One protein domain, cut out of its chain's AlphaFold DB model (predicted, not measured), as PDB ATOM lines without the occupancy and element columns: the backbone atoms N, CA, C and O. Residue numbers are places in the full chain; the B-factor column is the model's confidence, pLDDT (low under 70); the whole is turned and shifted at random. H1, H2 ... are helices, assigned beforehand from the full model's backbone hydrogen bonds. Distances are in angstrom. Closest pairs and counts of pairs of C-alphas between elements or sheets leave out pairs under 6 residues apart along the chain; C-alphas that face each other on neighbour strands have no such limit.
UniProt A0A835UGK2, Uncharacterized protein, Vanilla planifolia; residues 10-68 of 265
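This is residues 10 to 68 of the 265 residues of an uncharacterized protein of Vanilla planifolia (UniProt A0A835UGK2). The longest helix, H3, crosses slantwise over two helices, H2 and H4, that run side by side and nearly parallel to each other; H2 packs on residues 36 to 43 of H3 and H4 on its residues 43 to 48. The short H1 sits near the beginnings of H2 and H4, away from H3, and residues 29 to 34, of which 33 and 34 belong to H3, stick out where the chain turns from H2 to H3. The printed part has 59 residues with four named helices, in the order H1, H2, H3, H4, and no named strand; the class is all helix. It is compact, with a radius of gyration of the C-alphas of 11.1 A, and elongated in outline, with spans of 34 by 22 by 17 A.

H3, residues 33 to 48, touches H4, residues 56 to 68, and the closest C-alphas are those of Gly 47 and Arg 59, 3.8 A apart. H3 touches H4 with its residues 43 to 48 alone, and H4 touches H3 with its residues 58 to 63 alone. The two helices run opposite ways at a steep tilt of 53 degrees. H3 also touches H2, residues 18 to 27, with its residues 36 to 43 alone; the closest C-alphas are those of Ile 26 and Arg 36, 4.7 A apart. H2 and H3 run opposite ways at a steep tilt of 47 degrees. H2 and H4 are close but not clearly touching, with their closest C-alphas, those of Leu 19 and Thr 61, 7.4 A apart. They run the same way at a shallow tilt of 8 degrees. H1, residues 10 to 15, touches no helix and is apart from H3. It is close to H4 but not clearly touching: the closest C-alphas, those of Ala 14 and Val 57, are 6.7 A apart, and the lines are only just about perpendicular, at 71 degrees. H1 is likewise close to H2 but not clearly touching, with the C-alphas of Val 13 and Leu 19, their closest, 7.5 A apart, and the lines about perpendicular at 75 degrees. In H1, H2, H3 and H4 every O i to N i+4 pair is within hydrogen-bond range.

H3 runs 22.5 A from C-alpha 33 at (34.682, -17.532, 34.754) to C-alpha 48 at (35.439, -39.393, 39.950). H4 measures 18.4 A and ends at C-alpha 68, (40.783, -31.740, 25.794). H2 measures 14.1 A. H1 measures 8.5 A and begins at C-alpha 10, (21.177, -38.928, 38.707).

The two C-alphas farthest apart are those of Gln 30 and Tyr 54, 33.7 A. The printed part has no cut. The links from H1 to H2 and from H2 to H3 are tight, and the link from H3 to H4, 7 residues, is short. The mean pLDDT of the printed part is 89.2, and no printed residue is under 70.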
ATOM      1  N   PHE A  10      19.971 -38.869  39.545       84.94
ATOM      2  CA  PHE A  10      21.177 -38.928  38.707       84.94
ATOM      3  C   PHE A  10      20.922 -39.583  37.352       84.94
ATOM      4  O   PHE A  10      21.484 -39.147  36.349       84.94
ATOM      5  N   SER A  11      20.044 -40.587  37.303       85.94
ATOM      6  CA  SER A  11      19.603 -41.181  36.038       85.94
ATOM      7  C   SER A  11      18.858 -40.165  35.170       85.94
ATOM      8  O   SER A  11      19.060 -40.127  33.959       85.94
ATOM      9  N   GLU A  12      18.034 -39.312  35.782       86.69
ATOM     10  CA  GLU A  12      17.347 -38.216  35.101       86.69
ATOM     11  C   GLU A  12      18.350 -37.192  34.567       86.69
ATOM     12  O   GLU A  12      18.349 -36.946  33.366       86.69
ATOM     13  N   VAL A  13      19.294 -36.730  35.394       84.94
ATOM     14  CA  VAL A  13      20.388 -35.822  34.992       84.94
ATOM     15  C   VAL A  13      21.247 -36.400  33.862       84.94
ATOM     16  O   VAL A  13      21.677 -35.655  32.989       84.94
ATOM     17  N   ALA A  14      21.500 -37.710  33.864       82.62
ATOM     18  CA  ALA A  14      22.238 -38.406  32.810       82.62
ATOM     19  C   ALA A  14      21.432 -38.561  31.510       82.62
ATOM     20  O   ALA A  14      22.011 -38.631  30.426       82.62
ATOM     21  N   SER A  15      20.108 -38.684  31.618       79.06
ATOM     22  CA  SER A  15      19.199 -38.820  30.474       79.06
ATOM     23  C   SER A  15      18.787 -37.474  29.873       79.06
ATOM     24  O   SER A  15      18.465 -37.384  28.687       79.06
ATOM     25  N   GLU A  16      18.792 -36.430  30.697       80.94
ATOM     26  CA  GLU A  16      18.574 -35.051  30.310       80.94
ATOM     27  C   GLU A  16      19.892 -34.453  29.819       80.94
ATOM     28  O   GLU A  16      20.977 -34.864  30.223       80.94
ATOM     29  N   LYS A  17      19.822 -33.458  28.931       86.25
ATOM     30  CA  LYS A  17      21.011 -32.875  28.289       86.25
ATOM     31  C   LYS A  17      21.839 -31.966  29.209       86.25
ATOM     32  O   LYS A  17      22.418 -30.974  28.768       86.25
ATOM     33  N   VAL A  18      21.832 -32.240  30.512       91.25
ATOM     34  CA  VAL A  18      22.447 -31.395  31.537       91.25
ATOM     35  C   VAL A  18      23.964 -31.442  31.414       91.25
ATOM     36  O   VAL A  18      24.599 -30.390  31.445       91.25
ATOM     37  N   LEU A  19      24.557 -32.627  31.219       91.38
ATOM     38  CA  LEU A  19      26.006 -32.743  31.022       91.38
ATOM     39  C   LEU A  19      26.442 -32.000  29.756       91.38
ATOM     40  O   LEU A  19      27.448 -31.295  29.783       91.38
ATOM     41  N   GLU A  20      25.679 -32.100  28.668       91.38
ATOM     42  CA  GLU A  20      25.960 -31.385  27.425       91.38
ATOM     43  C   GLU A  20      25.845 -29.866  27.592       91.38
ATOM     44  O   GLU A  20      26.694 -29.134  27.080       91.38
ATOM     45  N   GLU A  21      24.843 -29.370  28.323       93.44
ATOM     46  CA  GLU A  21      24.709 -27.934  28.595       93.44
ATOM     47  C   GLU A  21      25.803 -27.423  29.548       93.44
ATOM     48  O   GLU A  21      26.313 -26.323  29.334       93.44
ATOM     49  N   LEU A  22      26.243 -28.213  30.535       94.00
ATOM     50  CA  LEU A  22      27.395 -27.873  31.383       94.00
ATOM     51  C   LEU A  22      28.692 -27.824  30.568       94.00
ATOM     52  O   LEU A  22      29.454 -26.867  30.683       94.00
ATOM     53  N   VAL A  23      28.925 -28.803  29.692       92.12
ATOM     54  CA  VAL A  23      30.077 -28.804  28.777       92.12
ATOM     55  C   VAL A  23      30.044 -27.580  27.859       92.12
ATOM     56  O   VAL A  23      31.037 -26.868  27.735       92.12
ATOM     57  N   LYS A  24      28.888 -27.272  27.269       92.69
ATOM     58  CA  LYS A  24      28.693 -26.086  26.425       92.69
ATOM     59  C   LYS A  24      28.896 -24.783  27.196       92.69
ATOM     60  O   LYS A  24      29.416 -23.818  26.644       92.69
ATOM     61  N   MET A  25      28.498 -24.743  28.464       90.19
ATOM     62  CA  MET A  25      28.711 -23.603  29.349       90.19
ATOM     63  C   MET A  25      30.201 -23.375  29.624       90.19
ATOM     64  O   MET A  25      30.639 -22.224  29.597       90.19
ATOM     65  N   ILE A  26      30.964 -24.454  29.828       91.44
ATOM     66  CA  ILE A  26      32.425 -24.443  29.999       91.44
ATOM     67  C   ILE A  26      33.124 -23.967  28.722       91.44
ATOM     68  O   ILE A  26      34.018 -23.125  28.794       91.44
ATOM     69  N   ASP A  27      32.689 -24.468  27.565       87.56
ATOM     70  CA  ASP A  27      33.279 -24.146  26.262       87.56
ATOM     71  C   ASP A  27      32.904 -22.734  25.768       87.56
ATOM     72  O   ASP A  27      33.545 -22.195  24.866       87.56
ATOM     73  N   ASN A  28      31.873 -22.107  26.342       89.44
ATOM     74  CA  ASN A  28      31.437 -20.771  25.951       89.44
ATOM     75  C   ASN A  28      32.294 -19.675  26.625       89.44
ATOM     76  O   ASN A  28      32.162 -19.452  27.833       89.44
ATOM     77  N   PRO A  29      33.097 -18.902  25.866       80.75
ATOM     78  CA  PRO A  29      33.962 -17.862  26.428       80.75
ATOM     79  C   PRO A  29      33.189 -16.670  27.017       80.75
ATOM     80  O   PRO A  29      33.754 -15.911  27.798       80.75
ATOM     81  N   GLN A  30      31.909 -16.500  26.662       84.12
ATOM     82  CA  GLN A  30      31.039 -15.444  27.200       84.12
ATOM     83  C   GLN A  30      30.454 -15.798  28.575       84.12
ATOM     84  O   GLN A  30      29.889 -14.939  29.250       84.12
ATOM     85  N   THR A  31      30.569 -17.057  29.010       88.50
ATOM     86  CA  THR A  31      30.148 -17.466  30.351       88.50
ATOM     87  C   THR A  31      31.133 -16.929  31.391       88.50
ATOM     88  O   THR A  31      32.354 -17.074  31.247       88.50
ATOM     89  N   GLN A  32      30.602 -16.368  32.483       90.06
ATOM     90  CA  GLN A  32      31.397 -15.906  33.623       90.06
ATOM     91  C   GLN A  32      32.369 -16.995  34.098       90.06
ATOM     92  O   GLN A  32      31.999 -18.166  34.225       90.06
ATOM     93  N   HIS A  33      33.614 -16.603  34.379       87.56
ATOM     94  CA  HIS A  33      34.682 -17.532  34.754       87.56
ATOM     95  C   HIS A  33      34.302 -18.402  35.960       87.56
ATOM     96  O   HIS A  33      34.437 -19.622  35.902       87.56
ATOM     97  N   ALA A  34      33.741 -17.790  37.007       85.00
ATOM     98  CA  ALA A  34      33.291 -18.498  38.202       85.00
ATOM     99  C   ALA A  34      32.261 -19.592  37.872       85.00
ATOM    100  O   ALA A  34      32.364 -20.712  38.360       85.00
ATOM    101  N   THR A  35      31.301 -19.312  36.988       87.38
ATOM    102  CA  THR A  35      30.287 -20.290  36.576       87.38
ATOM    103  C   THR A  35      30.900 -21.447  35.785       87.38
ATOM    104  O   THR A  35      30.568 -22.603  36.042       87.38
ATOM    105  N   ARG A  36      31.849 -21.165  34.878       91.38
ATOM    106  CA  ARG A  36      32.594 -22.211  34.152       91.38
ATOM    107  C   ARG A  36      33.396 -23.099  35.100       91.38
ATOM    108  O   ARG A  36      33.371 -24.317  34.961       91.38
ATOM    109  N   GLN A  37      34.049 -22.499  36.091       86.75
ATOM    110  CA  GLN A  37      34.807 -23.220  37.112       86.75
ATOM    111  C   GLN A  37      33.903 -24.120  37.965       86.75
ATOM    112  O   GLN A  37      34.242 -25.277  38.204       86.75
ATOM    113  N   ARG A  38      32.720 -23.640  38.365       91.12
ATOM    114  CA  ARG A  38      31.738 -24.456  39.097       91.12
ATOM    115  C   ARG A  38      31.218 -25.625  38.259       91.12
ATOM    116  O   ARG A  38      31.122 -26.736  38.771       91.12
ATOM    117  N   ALA A  39      30.931 -25.401  36.976       92.50
ATOM    118  CA  ALA A  39      30.517 -26.466  36.063       92.50
ATOM    119  C   ALA A  39      31.610 -27.540  35.899       92.50
ATOM    120  O   ALA A  39      31.306 -28.732  35.927       92.50
ATOM    121  N   LEU A  40      32.880 -27.132  35.793       91.81
ATOM    122  CA  LEU A  40      34.025 -28.050  35.745       91.81
ATOM    123  C   LEU A  40      34.145 -28.891  37.019       91.81
ATOM    124  O   LEU A  40      34.224 -30.114  36.927       91.81
ATOM    125  N   GLN A  41      34.099 -28.247  38.190       91.06
ATOM    126  CA  GLN A  41      34.157 -28.931  39.487       91.06
ATOM    127  C   GLN A  41      33.038 -29.967  39.637       91.06
ATOM    128  O   GLN A  41      33.265 -31.060  40.151       91.06
ATOM    129  N   LEU A  42      31.834 -29.650  39.156       93.44
ATOM    130  CA  LEU A  42      30.690 -30.553  39.240       93.44
ATOM    131  C   LEU A  42      30.875 -31.800  38.363       93.44
ATOM    132  O   LEU A  42      30.663 -32.919  38.830       93.44
ATOM    133  N   ILE A  43      31.330 -31.625  37.117       93.81
ATOM    134  CA  ILE A  43      31.624 -32.756  36.224       93.81
ATOM    135  C   ILE A  43      32.771 -33.610  36.776       93.81
ATOM    136  O   ILE A  43      32.738 -34.835  36.664       93.81
ATOM    137  N   GLU A  44      33.774 -32.986  37.386       92.69
ATOM    138  CA  GLU A  44      34.878 -33.694  38.026       92.69
ATOM    139  C   GLU A  44      34.420 -34.539  39.217       92.69
ATOM    140  O   GLU A  44      34.747 -35.727  39.279       92.69
ATOM    141  N   ALA A  45      33.628 -33.960  40.122       92.81
ATOM    142  CA  ALA A  45      33.076 -34.677  41.264       92.81
ATOM    143  C   ALA A  45      32.242 -35.886  40.811       92.81
ATOM    144  O   ALA A  45      32.427 -36.995  41.314       92.81
ATOM    145  N   TRP A  46      31.379 -35.708  39.803       93.75
ATOM    146  CA  TRP A  46      30.561 -36.800  39.274       93.75
ATOM    147  C   TRP A  46      31.367 -37.858  38.518       93.75
ATOM    148  O   TRP A  46      31.093 -39.047  38.649       93.75
ATOM    149  N   GLY A  47      32.373 -37.458  37.737       92.62
ATOM    150  CA  GLY A  47      33.197 -38.390  36.967       92.62
ATOM    151  C   GLY A  47      34.157 -39.229  37.816       92.62
ATOM    152  O   GLY A  47      34.516 -40.339  37.409       92.62
ATOM    153  N   LYS A  48      34.569 -38.708  38.980       90.19
ATOM    154  CA  LYS A  48      35.439 -39.393  39.950       90.19
ATOM    155  C   LYS A  48      34.674 -40.207  40.996       90.19
ATOM    156  O   LYS A  48      35.269 -41.114  41.573       90.19
ATOM    157  N   SER A  49      33.400 -39.898  41.237       90.19
ATOM    158  CA  SER A  49      32.566 -40.618  42.202       90.19
ATOM    159  C   SER A  49      32.372 -42.083  41.795       90.19
ATOM    160  O   SER A  49      32.009 -42.382  40.654       90.19
ATOM    161  N   ASP A  50      32.607 -43.000  42.735       87.94
ATOM    162  CA  ASP A  50      32.351 -44.433  42.541       87.94
ATOM    163  C   ASP A  50      30.851 -44.757  42.617       87.94
ATOM    164  O   ASP A  50      30.358 -45.637  41.907       87.94
ATOM    165  N   ASP A  51      30.100 -43.957  43.381       86.19
ATOM    166  CA  ASP A  51      28.652 -44.096  43.545       86.19
ATOM    167  C   ASP A  51      27.902 -43.918  42.220       86.19
ATOM    168  O   ASP A  51      26.832 -44.486  42.052       86.19
ATOM    169  N   LEU A  52      28.462 -43.171  41.259       87.75
ATOM    170  CA  LEU A  52      27.879 -42.939  39.929       87.75
ATOM    171  C   LEU A  52      28.437 -43.867  38.839       87.75
ATOM    172  O   LEU A  52      28.137 -43.685  37.659       87.75
ATOM    173  N   SER A  53      29.228 -44.881  39.203       86.12
ATOM    174  CA  SER A  53      29.866 -45.804  38.248       86.12
ATOM    175  C   SER A  53      28.873 -46.559  37.351       86.12
ATOM    176  O   SER A  53      29.219 -46.925  36.224       86.12
ATOM    177  N   TYR A  54      27.626 -46.740  37.803       89.81
ATOM    178  CA  TYR A  54      26.539 -47.354  37.031       89.81
ATOM    179  C   TYR A  54      26.014 -46.466  35.883       89.81
ATOM    180  O   TYR A  54      25.376 -46.974  34.960       89.81
ATOM    181  N   LEU A  55      26.315 -45.160  35.900       92.00
ATOM    182  CA  LEU A  55      26.009 -44.196  34.840       92.00
ATOM    183  C   LEU A  55      27.316 -43.768  34.150       92.00
ATOM    184  O   LEU A  55      27.885 -42.719  34.466       92.00
ATOM    185  N   PRO A  56      27.811 -44.538  33.159       89.75
ATOM    186  CA  PRO A  56      29.134 -44.323  32.564       89.75
ATOM    187  C   PRO A  56      29.301 -42.957  31.881       89.75
ATOM    188  O   PRO A  56      30.429 -42.508  31.670       89.75
ATOM    189  N   VAL A  57      28.194 -42.275  31.563       92.00
ATOM    190  CA  VAL A  57      28.182 -40.961  30.913       92.00
ATOM    191  C   VAL A  57      28.914 -39.888  31.729       92.00
ATOM    192  O   VAL A  57      29.618 -39.064  31.141       92.00
ATOM    193  N   PHE A  58      28.844 -39.925  33.065       93.06
ATOM    194  CA  PHE A  58      29.535 -38.956  33.924       93.06
ATOM    195  C   PHE A  58      31.053 -39.097  33.805       93.06
ATOM    196  O   PHE A  58      31.753 -38.141  33.464       93.06
ATOM    197  N   ARG A  59      31.564 -40.321  33.991       93.44
ATOM    198  CA  ARG A  59      32.994 -40.632  33.857       93.44
ATOM    199  C   ARG A  59      33.503 -40.377  32.437       93.44
ATOM    200  O   ARG A  59      34.606 -39.864  32.266       93.44
ATOM    201  N   GLN A  60      32.714 -40.705  31.415       93.31
ATOM    202  CA  GLN A  60      33.078 -40.450  30.021       93.31
ATOM    203  C   GLN A  60      33.200 -38.948  29.733       93.31
ATOM    204  O   GLN A  60      34.185 -38.518  29.135       93.31
ATOM    205  N   THR A  61      32.235 -38.148  30.189       93.19
ATOM    206  CA  THR A  61      32.235 -36.689  29.998       93.19
ATOM    207  C   THR A  61      33.420 -36.036  30.703       93.19
ATOM    208  O   THR A  61      34.120 -35.221  30.098       93.19
ATOM    209  N   TYR A  62      33.706 -36.455  31.938       94.25
ATOM    210  CA  TYR A  62      34.888 -36.020  32.677       94.25
ATOM    211  C   TYR A  62      36.192 -36.336  31.934       94.25
ATOM    212  O   TYR A  62      37.010 -35.444  31.719       94.25
ATOM    213  N   ASN A  63      36.374 -37.580  31.478       91.75
ATOM    214  CA  ASN A  63      37.579 -37.974  30.749       91.75
ATOM    215  C   ASN A  63      37.738 -37.205  29.429       91.75
ATOM    216  O   ASN A  63      38.842 -36.773  29.113       91.75
ATOM    217  N   ASN A  64      36.649 -36.970  28.689       90.31
ATOM    218  CA  ASN A  64      36.680 -36.177  27.457       90.31
ATOM    219  C   ASN A  64      37.119 -34.727  27.716       90.31
ATOM    220  O   ASN A  64      37.922 -34.178  26.963       90.31
ATOM    221  N   LEU A  65      36.614 -34.098  28.784       90.25
ATOM    222  CA  LEU A  65      37.046 -32.762  29.206       90.25
ATOM    223  C   LEU A  65      38.517 -32.749  29.626       90.25
ATOM    224  O   LEU A  65      39.272 -31.892  29.170       90.25
ATOM    225  N   LYS A  66      38.932 -33.734  30.429       87.12
ATOM    226  CA  LYS A  66      40.318 -33.884  30.875       87.12
ATOM    227  C   LYS A  66      41.270 -34.026  29.688       87.12
ATOM    228  O   LYS A  66      42.243 -33.289  29.607       87.12
ATOM    229  N   SER A  67      40.966 -34.897  28.727       83.75
ATOM    230  CA  SER A  67      41.779 -35.062  27.517       83.75
ATOM    231  C   SER A  67      41.861 -33.779  26.686       83.75
ATOM    232  O   SER A  67      42.948 -33.426  26.240       83.75
ATOM    233  N   ARG A  68      40.759 -33.032  26.511       79.31
ATOM    234  CA  ARG A  68      40.783 -31.740  25.794       79.31
ATOM    235  C   ARG A  68      41.680 -30.708  26.468       79.31
ATOM    236  O   ARG A  68      42.396 -29.985  25.780       79.31
TER     237      ARG A  68